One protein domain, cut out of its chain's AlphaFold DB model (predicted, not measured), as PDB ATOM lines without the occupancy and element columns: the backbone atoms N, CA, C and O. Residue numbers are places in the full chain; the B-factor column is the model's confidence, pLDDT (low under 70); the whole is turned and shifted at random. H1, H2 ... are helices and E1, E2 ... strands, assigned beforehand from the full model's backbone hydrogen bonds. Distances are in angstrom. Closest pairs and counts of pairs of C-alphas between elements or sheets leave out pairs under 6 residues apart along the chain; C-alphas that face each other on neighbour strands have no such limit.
ATOM      1  N   THR A  37      19.045   2.015 -15.981       91.19
ATOM      2  CA  THR A  37      18.273   2.212 -14.746       91.19
ATOM      3  C   THR A  37      18.241   0.934 -13.922       91.19
ATOM      4  O   THR A  37      18.264  -0.164 -14.469       91.19
ATOM      5  N   TYR A  38      18.152   1.068 -12.601       90.56
ATOM      6  CA  TYR A  38      18.144  -0.059 -11.672       90.56
ATOM      7  C   TYR A  38      16.788  -0.151 -10.976       90.56
ATOM      8  O   TYR A  38      16.237   0.859 -10.535       90.56
ATOM      9  N   SER A  39      16.242  -1.360 -10.862       88.06
ATOM     10  CA  SER A  39      15.121  -1.623  -9.955       88.06
ATOM     11  C   SER A  39      15.615  -1.692  -8.509       88.06
ATOM     12  O   SER A  39      16.776  -2.013  -8.260       88.06
ATOM     13  N   LYS A  40      14.714  -1.470  -7.545       84.75
ATOM     14  CA  LYS A  40      14.979  -1.650  -6.106       84.75
ATOM     15  C   LYS A  40      15.546  -3.039  -5.773       84.75
ATOM     16  O   LYS A  40      16.300  -3.175  -4.822       84.75
ATOM     17  N   GLY A  41      15.222  -4.052  -6.582       80.19
ATOM     18  CA  GLY A  41      15.759  -5.413  -6.471       80.19
ATOM     19  C   GLY A  41      17.073  -5.664  -7.223       80.19
ATOM     20  O   GLY A  41      17.382  -6.819  -7.495       80.19
ATOM     21  N   GLY A  42      17.794  -4.622  -7.654       84.62
ATOM     22  CA  GLY A  42      19.100  -4.734  -8.322       84.62
ATOM     23  C   GLY A  42      19.057  -5.127  -9.804       84.62
ATOM     24  O   GLY A  42      20.099  -5.230 -10.444       84.62
ATOM     25  N   ARG A  43      17.868  -5.329 -10.389       82.50
ATOM     26  CA  ARG A  43      17.739  -5.646 -11.821       82.50
ATOM     27  C   ARG A  43      18.101  -4.437 -12.680       82.50
ATOM     28  O   ARG A  43      17.599  -3.342 -12.432       82.50
ATOM     29  N   VAL A  44      18.913  -4.668 -13.707       88.81
ATOM     30  CA  VAL A  44      19.363  -3.648 -14.660       88.81
ATOM     31  C   VAL A  44      18.389  -3.555 -15.829       88.81
ATOM     32  O   VAL A  44      18.003  -4.564 -16.424       88.81
ATOM     33  N   PHE A  45      18.014  -2.330 -16.169       88.06
ATOM     34  CA  PHE A  45      17.197  -1.986 -17.319       88.06
ATOM     35  C   PHE A  45      18.005  -1.089 -18.246       88.06
ATOM     36  O   PHE A  45      18.658  -0.148 -17.798       88.06
ATOM     37  N   ILE A  46      17.939  -1.370 -19.536       89.75
ATOM     38  CA  ILE A  46      18.574  -0.599 -20.593       89.75
ATOM     39  C   ILE A  46      17.448  -0.026 -21.448       89.75
ATOM     40  O   ILE A  46      16.668  -0.769 -22.033       89.75
ATOM     41  N   ASN A  47      17.329   1.303 -21.485       85.94
ATOM     42  CA  ASN A  47      16.267   2.016 -22.207       85.94
ATOM     43  C   ASN A  47      14.841   1.590 -21.801       85.94
ATOM     44  O   ASN A  47      13.925   1.619 -22.615       85.94
ATOM     45  N   GLY A  48      14.650   1.208 -20.534       82.12
ATOM     46  CA  GLY A  48      13.357   0.767 -20.003       82.12
ATOM     47  C   GLY A  48      13.049  -0.719 -20.208       82.12
ATOM     48  O   GLY A  48      12.101  -1.216 -19.607       82.12
ATOM     49  N   GLU A  49      13.869  -1.454 -20.962       84.56
ATOM     50  CA  GLU A  49      13.754  -2.908 -21.083       84.56
ATOM     51  C   GLU A  49      14.717  -3.610 -20.118       84.56
ATOM     52  O   GLU A  49      15.841  -3.141 -19.928       84.56
ATOM     53  N   PRO A  50      14.325  -4.729 -19.490       84.44
ATOM     54  CA  PRO A  50      15.247  -5.499 -18.665       84.44
ATOM     55  C   PRO A  50      16.411  -6.015 -19.520       84.44
ATOM     56  O   PRO A  50      16.203  -6.535 -20.616       84.44
ATOM     57  N   GLN A  51      17.637  -5.890 -19.004       79.50
ATOM     58  CA  GLN A  51      18.853  -6.334 -19.698       79.50
ATOM     59  C   GLN A  51      18.804  -7.833 -20.032       79.50
ATOM     60  O   GLN A  51      19.239  -8.247 -21.104       79.50
ATOM     61  N   LEU A  52      18.253  -8.639 -19.121       77.38
ATOM     62  CA  LEU A  52      17.937 -10.039 -19.372       77.38
ATOM     63  C   LEU A  52      16.468 -10.167 -19.775       77.38
ATOM     64  O   LEU A  52      15.569 -10.068 -18.936       77.38
ATOM     65  N   LYS A  53      16.233 -10.434 -21.060       69.31
ATOM     66  CA  LYS A  53      14.942 -10.906 -21.567       69.31
ATOM     67  C   LYS A  53      14.895 -12.419 -21.370       69.31
ATOM     68  O   LYS A  53      15.344 -13.160 -22.233       69.31
ATOM     69  N   THR A  54      14.433 -12.874 -20.211       75.75
ATOM     70  CA  THR A  54      14.290 -14.312 -19.955       75.75
ATOM     71  C   THR A  54      12.971 -14.816 -20.519       75.75
ATOM     72  O   THR A  54      11.902 -14.274 -20.221       75.75
ATOM     73  N   ASN A  55      13.032 -15.881 -21.315       85.50
ATOM     74  CA  ASN A  55      11.823 -16.591 -21.713       85.50
ATOM     75  C   ASN A  55      11.204 -17.279 -20.483       85.50
ATOM     76  O   ASN A  55      11.933 -17.717 -19.588       85.50
ATOM     77  N   PRO A  56       9.870 -17.442 -20.419       81.94
ATOM     78  CA  PRO A  56       9.231 -18.104 -19.283       81.94
ATOM     79  C   PRO A  56       9.757 -19.531 -19.084       81.94
ATOM     80  O   PRO A  56       9.963 -19.950 -17.950       81.94
ATOM     81  N   LYS A  57      10.043 -20.253 -20.176       87.62
ATOM     82  CA  LYS A  57      10.641 -21.594 -20.130       87.62
ATOM     83  C   LYS A  57      12.024 -21.587 -19.472       87.62
ATOM     84  O   LYS A  57      12.261 -22.353 -18.551       87.62
ATOM     85  N   GLU A  58      12.895 -20.666 -19.875       85.44
ATOM     86  CA  GLU A  58      14.230 -20.516 -19.281       85.44
ATOM     87  C   GLU A  58      14.151 -20.140 -17.801       85.44
ATOM     88  O   GLU A  58      14.982 -20.567 -17.004       85.44
ATOM     89  N   LEU A  59      13.154 -19.350 -17.399       83.56
ATOM     90  CA  LEU A  59      12.950 -19.003 -15.994       83.56
ATOM     91  C   LEU A  59      12.586 -20.245 -15.168       83.56
ATOM     92  O   LEU A  59      13.129 -20.432 -14.079       83.56
ATOM     93  N   TRP A  60      11.726 -21.112 -15.707       84.94
ATOM     94  CA  TRP A  60      11.390 -22.393 -15.088       84.94
ATOM     95  C   TRP A  60      12.582 -23.341 -15.017       84.94
ATOM     96  O   TRP A  60      12.843 -23.898 -13.951       84.94
ATOM     97  N   ASP A  61      13.344 -23.468 -16.100       88.56
ATOM     98  CA  ASP A  61      14.533 -24.320 -16.137       88.56
ATOM     99  C   ASP A  61      15.588 -23.832 -15.127       88.56
ATOM    100  O   ASP A  61      16.128 -24.618 -14.347       88.56
ATOM    101  N   ASN A  62      15.815 -22.519 -15.040       85.19
ATOM    102  CA  ASN A  62      16.716 -21.918 -14.051       85.19
ATOM    103  C   ASN A  62      16.229 -22.121 -12.606       85.19
ATOM    104  O   ASN A  62      17.029 -22.326 -11.691       85.19
ATOM    105  N   LEU A  63      14.917 -22.075 -12.374       86.94
ATOM    106  CA  LEU A  63      14.346 -22.317 -11.051       86.94
ATOM    107  C   LEU A  63      14.495 -23.786 -10.641       86.94
ATOM    108  O   LEU A  63      14.901 -24.066  -9.511       86.94
ATOM    109  N   LEU A  64      14.208 -24.717 -11.551       89.00
ATOM    110  CA  LEU A  64      14.316 -26.154 -11.305       89.00
ATOM    111  C   LEU A  64      15.766 -26.584 -11.094       89.00
ATOM    112  O   LEU A  64      16.066 -27.259 -10.110       89.00
ATOM    113  N   THR A  65      16.680 -26.143 -11.958       87.94
ATOM    114  CA  THR A  65      18.117 -26.433 -11.819       87.94
ATOM    115  C   THR A  65      18.659 -25.935 -10.483       87.94
ATOM    116  O   THR A  65      19.369 -26.672  -9.799       87.94
ATOM    117  N   ARG A  66      18.260 -24.732 -10.053       85.19
ATOM    118  CA  ARG A  66      18.652 -24.179  -8.752       85.19
ATOM    119  C   ARG A  66      18.032 -24.923  -7.570       85.19
ATOM    120  O   ARG A  66      18.684 -25.088  -6.543       85.19
ATOM    121  N   ALA A  67      16.785 -25.372  -7.685       84.62
ATOM    122  CA  ALA A  67      16.151 -26.180  -6.646       84.62
ATOM    123  C   ALA A  67      16.872 -27.528  -6.473       84.62
ATOM    124  O   ALA A  67      17.172 -27.926  -5.346       84.62
ATOM    125  N   ILE A  68      17.206 -28.188  -7.587       88.00
ATOM    126  CA  ILE A  68      17.937 -29.457  -7.595       88.00
ATOM    127  C   ILE A  68      19.339 -29.263  -7.012       88.00
ATOM    128  O   ILE A  68      19.707 -29.987  -6.087       88.00
ATOM    129  N   SER A  69      20.094 -28.264  -7.473       84.81
ATOM    130  CA  SER A  69      21.454 -28.024  -6.978       84.81
ATOM    131  C   SER A  69      21.471 -27.674  -5.489       84.81
ATOM    132  O   SER A  69      22.248 -28.259  -4.738       84.81
ATOM    133  N   ASN A  70      20.559 -26.817  -5.025       85.56
ATOM    134  CA  ASN A  70      20.427 -26.507  -3.603       85.56
ATOM    135  C   ASN A  70      20.088 -27.755  -2.780       85.56
ATOM    136  O   ASN A  70      20.647 -27.947  -1.703       85.56
ATOM    137  N   SER A  71      19.194 -28.616  -3.274       80.94
ATOM    138  CA  SER A  71      18.839 -29.857  -2.579       80.94
ATOM    139  C   SER A  71      20.029 -30.814  -2.474       80.94
ATOM    140  O   SER A  71      20.270 -31.376  -1.405       80.94
ATOM    141  N   ALA A  72      20.824 -30.918  -3.543       80.94
ATOM    142  CA  ALA A  72      22.034 -31.725  -3.576       80.94
ATOM    143  C   ALA A  72      23.066 -31.187  -2.578       80.94
ATOM    144  O   ALA A  72      23.553 -31.948  -1.745       80.94
ATOM    145  N   ILE A  73      23.315 -29.875  -2.575       84.25
ATOM    146  CA  ILE A  73      24.227 -29.221  -1.625       84.25
ATOM    147  C   ILE A  73      23.769 -29.450  -0.181       84.25
ATOM    148  O   ILE A  73      24.562 -29.814   0.680       84.25
ATOM    149  N   VAL A  74      22.479 -29.288   0.112       82.94
ATOM    150  CA  VAL A  74      21.961 -29.533   1.466       82.94
ATOM    151  C   VAL A  74      22.128 -31.001   1.864       82.94
ATOM    152  O   VAL A  74      22.434 -31.284   3.021       82.94
ATOM    153  N   SER A  75      21.938 -31.940   0.936       80.06
ATOM    154  CA  SER A  75      22.120 -33.367   1.215       80.06
ATOM    155  C   SER A  75      23.581 -33.727   1.502       80.06
ATOM    156  O   SER A  75      23.842 -34.471   2.445       80.06
ATOM    157  N   THR A  76      24.533 -33.149   0.764       79.50
ATOM    158  CA  THR A  76      25.966 -33.391   0.979       79.50
ATOM    159  C   THR A  76      26.456 -32.746   2.269       79.50
ATOM    160  O   THR A  76      27.200 -33.381   3.007       79.50
ATOM    161  N   LEU A  77      25.980 -31.541   2.596       79.62
ATOM    162  CA  LEU A  77      26.278 -30.876   3.871       79.62
ATOM    163  C   LEU A  77      25.747 -31.667   5.074       79.62
ATOM    164  O   LEU A  77      26.434 -31.808   6.082       79.62
ATOM    165  N   LYS A  78      24.547 -32.247   4.956       79.56
ATOM    166  CA  LYS A  78      24.010 -33.148   5.987       79.56
ATOM    167  C   LYS A  78      24.851 -34.413   6.129       79.56
ATOM    168  O   LYS A  78      25.106 -34.839   7.251       79.56
ATOM    169  N   ALA A  79      25.284 -35.003   5.015       77.50
ATOM    170  CA  ALA A  79      26.145 -36.182   5.031       77.50
ATOM    171  C   ALA A  79      27.519 -35.893   5.661       77.50
ATOM    172  O   ALA A  79      28.083 -36.771   6.308       77.50
ATOM    173  N   SER A  80      28.036 -34.667   5.528       80.06
ATOM    174  CA  SER A  80      29.281 -34.233   6.173       80.06
ATOM    175  C   SER A  80      29.110 -33.746   7.618       80.06
ATOM    176  O   SER A  80      30.084 -33.303   8.224       80.06
ATOM    177  N   GLY A  81      27.902 -33.832   8.190       77.19
ATOM    178  CA  GLY A  81      27.626 -33.429   9.573       77.19
ATOM    179  C   GLY A  81      27.625 -31.914   9.806       77.19
ATOM    180  O   GLY A  81      27.665 -31.476  10.954       77.19
ATOM    181  N   LEU A  82      27.580 -31.106   8.741       73.12
ATOM    182  CA  LEU A  82      27.490 -29.651   8.827       73.12
ATOM    183  C   LEU A  82      26.023 -29.215   8.816       73.12
ATOM    184  O   LEU A  82      25.267 -29.528   7.893       73.12
ATOM    185  N   ASP A  83      25.619 -28.439   9.822       65.38
ATOM    186  CA  ASP A  83      24.269 -27.891   9.866       65.38
ATOM    187  C   ASP A  83      24.068 -26.863   8.736       65.38
ATOM    188  O   ASP A  83      24.732 -25.819   8.704       65.38
ATOM    189  N   PRO A  84      23.101 -27.079   7.822       61.25
ATOM    190  CA  PRO A  84      22.918 -26.219   6.651       61.25
ATOM    191  C   PRO A  84      22.490 -24.790   7.021       61.25
ATOM    192  O   PRO A  84      22.648 -23.878   6.214       61.25
ATOM    193  N   LYS A  85      21.987 -24.575   8.247       58.97
ATOM    194  CA  LYS A  85      21.594 -23.254   8.771       58.97
ATOM    195  C   LYS A  85      22.775 -22.295   8.953       58.97
ATOM    196  O   LYS A  85      22.568 -21.086   8.953       58.97
ATOM    197  N   LEU A  86      23.993 -22.810   9.132       51.19
ATOM    198  CA  LEU A  86      25.176 -21.967   9.332       51.19
ATOM    199  C   LEU A  86      25.742 -21.468   7.990       51.19
ATOM    200  O   LEU A  86      26.210 -20.337   7.881       51.19
ATOM    201  N   VAL A  87      25.623 -22.286   6.940       51.47
ATOM    202  CA  VAL A  87      26.140 -21.984   5.594       51.47
ATOM    203  C   VAL A  87      25.258 -20.974   4.852       51.47
ATOM    204  O   VAL A  87      25.776 -20.157   4.090       51.47
ATOM    205  N   THR A  88      23.947 -20.941   5.118       52.12
ATOM    206  CA  THR A  88      23.051 -19.913   4.551       52.12
ATOM    207  C   THR A  88      23.382 -18.500   5.029       52.12
ATOM    208  O   THR A  88      23.120 -17.545   4.310       52.12
ATOM    209  N   ASN A  89      24.004 -18.356   6.204       45.06
ATOM    210  CA  ASN A  89      24.408 -17.051   6.734       45.06
ATOM    211  C   ASN A  89      25.781 -16.609   6.196       45.06
ATOM    212  O   ASN A  89      25.990 -15.424   5.958       45.06
ATOM    213  N   ALA A  90      26.699 -17.551   5.945       42.31
ATOM    214  CA  ALA A  90      27.991 -17.270   5.306       42.31
ATOM    215  C   ALA A  90      27.865 -17.008   3.791       42.31
ATOM    216  O   ALA A  90      28.696 -16.326   3.202       42.31
ATOM    217  N   THR A  91      26.787 -17.497   3.173       46.22
ATOM    218  CA  THR A  91      26.348 -17.142   1.813       46.22
ATOM    219  C   THR A  91      25.215 -16.108   1.841       46.22
ATOM    220  O   THR A  91      24.368 -16.086   0.953       46.22
ATOM    221  N   GLY A  92      25.200 -15.230   2.852       41.75
ATOM    222  CA  GLY A  92      24.211 -14.158   3.040       41.75
ATOM    223  C   GLY A  92      24.142 -13.103   1.922       41.75
ATOM    224  O   GLY A  92      23.345 -12.177   2.013       41.75
ATOM    225  N   GLU A  93      24.919 -13.246   0.846       43.16
ATOM    226  CA  GLU A  93      24.732 -12.506  -0.412       43.16
ATOM    227  C   GLU A  93      23.827 -13.231  -1.423       43.16
ATOM    228  O   GLU A  93      23.511 -12.696  -2.487       43.16
ATOM    229  N   ILE A  94      23.337 -14.433  -1.114       50.56
ATOM    230  CA  ILE A  94      22.273 -15.064  -1.891       50.56
ATOM    231  C   ILE A  94      20.950 -14.473  -1.406       50.56
ATOM    232  O   ILE A  94      20.260 -15.058  -0.578       50.56
ATOM    233  N   MET A  95      20.645 -13.281  -1.931       46.62
ATOM    234  CA  MET A  95      19.405 -12.515  -1.763       46.62
ATOM    235  C   MET A  95      18.223 -13.343  -1.234       46.62
ATOM    236  O   MET A  95      17.717 -14.235  -1.924       46.62
ATOM    237  N   ASP A  96      17.719 -12.959  -0.062       45.12
ATOM    238  CA  ASP A  96      16.417 -13.360   0.474       45.12
ATOM    239  C   ASP A  96      15.277 -12.910  -0.467       45.12
ATOM    240  O   ASP A  96      14.579 -11.914  -0.263       45.12
ATOM    241  N   LEU A  97      15.058 -13.666  -1.544       51.09
ATOM    242  CA  LEU A  97      14.043 -13.388  -2.567       51.09
ATOM    243  C   LEU A  97      12.606 -13.645  -2.084       51.09
ATOM    244  O   LEU A  97      11.658 -13.265  -2.771       51.09
TER     245      LEU A  97
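Overview. This is residues 37 to 97 of the 136 residues of an uncharacterized protein of Enterobius vermicularis (UniProt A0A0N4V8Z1). Look for one long helix, H1, as one side of an open, flat frame with an empty middle; after residue 79 the backbone turns a corner into the short helix H2, which heads back, and before H1 a small strand region, residues 37 to 50 with E1, makes the opposite side of the frame's outline. The printed part has 61 residues, with E1, H1 and H2 in that order along the chain, and its class is mostly helix. It is only just loose, close to extended, with a radius of gyration of the C-alphas of 15.8 A, and only just flat, spanning 49 by 25 by 11 A.

Arrangement. Start with H1, residues 56 to 79, of which 56 to 61 and 63 to 72 stand free. H2, residues 84 to 90, and H1 only just touch, with 3 pairs of C-alphas within 8 A, and only at the corner by their tight link. H1 touches H2 with residues 74 to 78 alone; the closest C-alphas of the two, those of Val 74 and Pro 84, are 6.2 A apart. The two run opposite ways at a steep tilt of 68 degrees, only just short of about perpendicular. E1, residues 44 to 46, is apart from H1 and from H2 and pairs with no named strand. Beside it you find short antiparallel pairings, residues 37 to 38 with 44 to 45 and residues 45 to 46 with 49 to 50. Every O i to N i+4 pair is within hydrogen-bond range in H1, and 2 of 3 in H2.

Along the chain. Find C-alpha 56 at (9.231, -18.104, -19.283); from there H1 runs 34.7 A to C-alpha 79 at (26.145, -36.182, 5.031). H2 runs 10.4 A from C-alpha 84 to C-alpha 90 at (27.991, -17.270, 5.306). E1 covers 6.7 A from C-alpha 44 to C-alpha 46.

Size, cuts and confidence. The C-alphas of Asn 47 and Gly 81 are the two farthest apart, at 48.9 A. The printed part has no cut, and no link is long. The model's pLDDT is under 70 at residue 53 and residues 83 to 97.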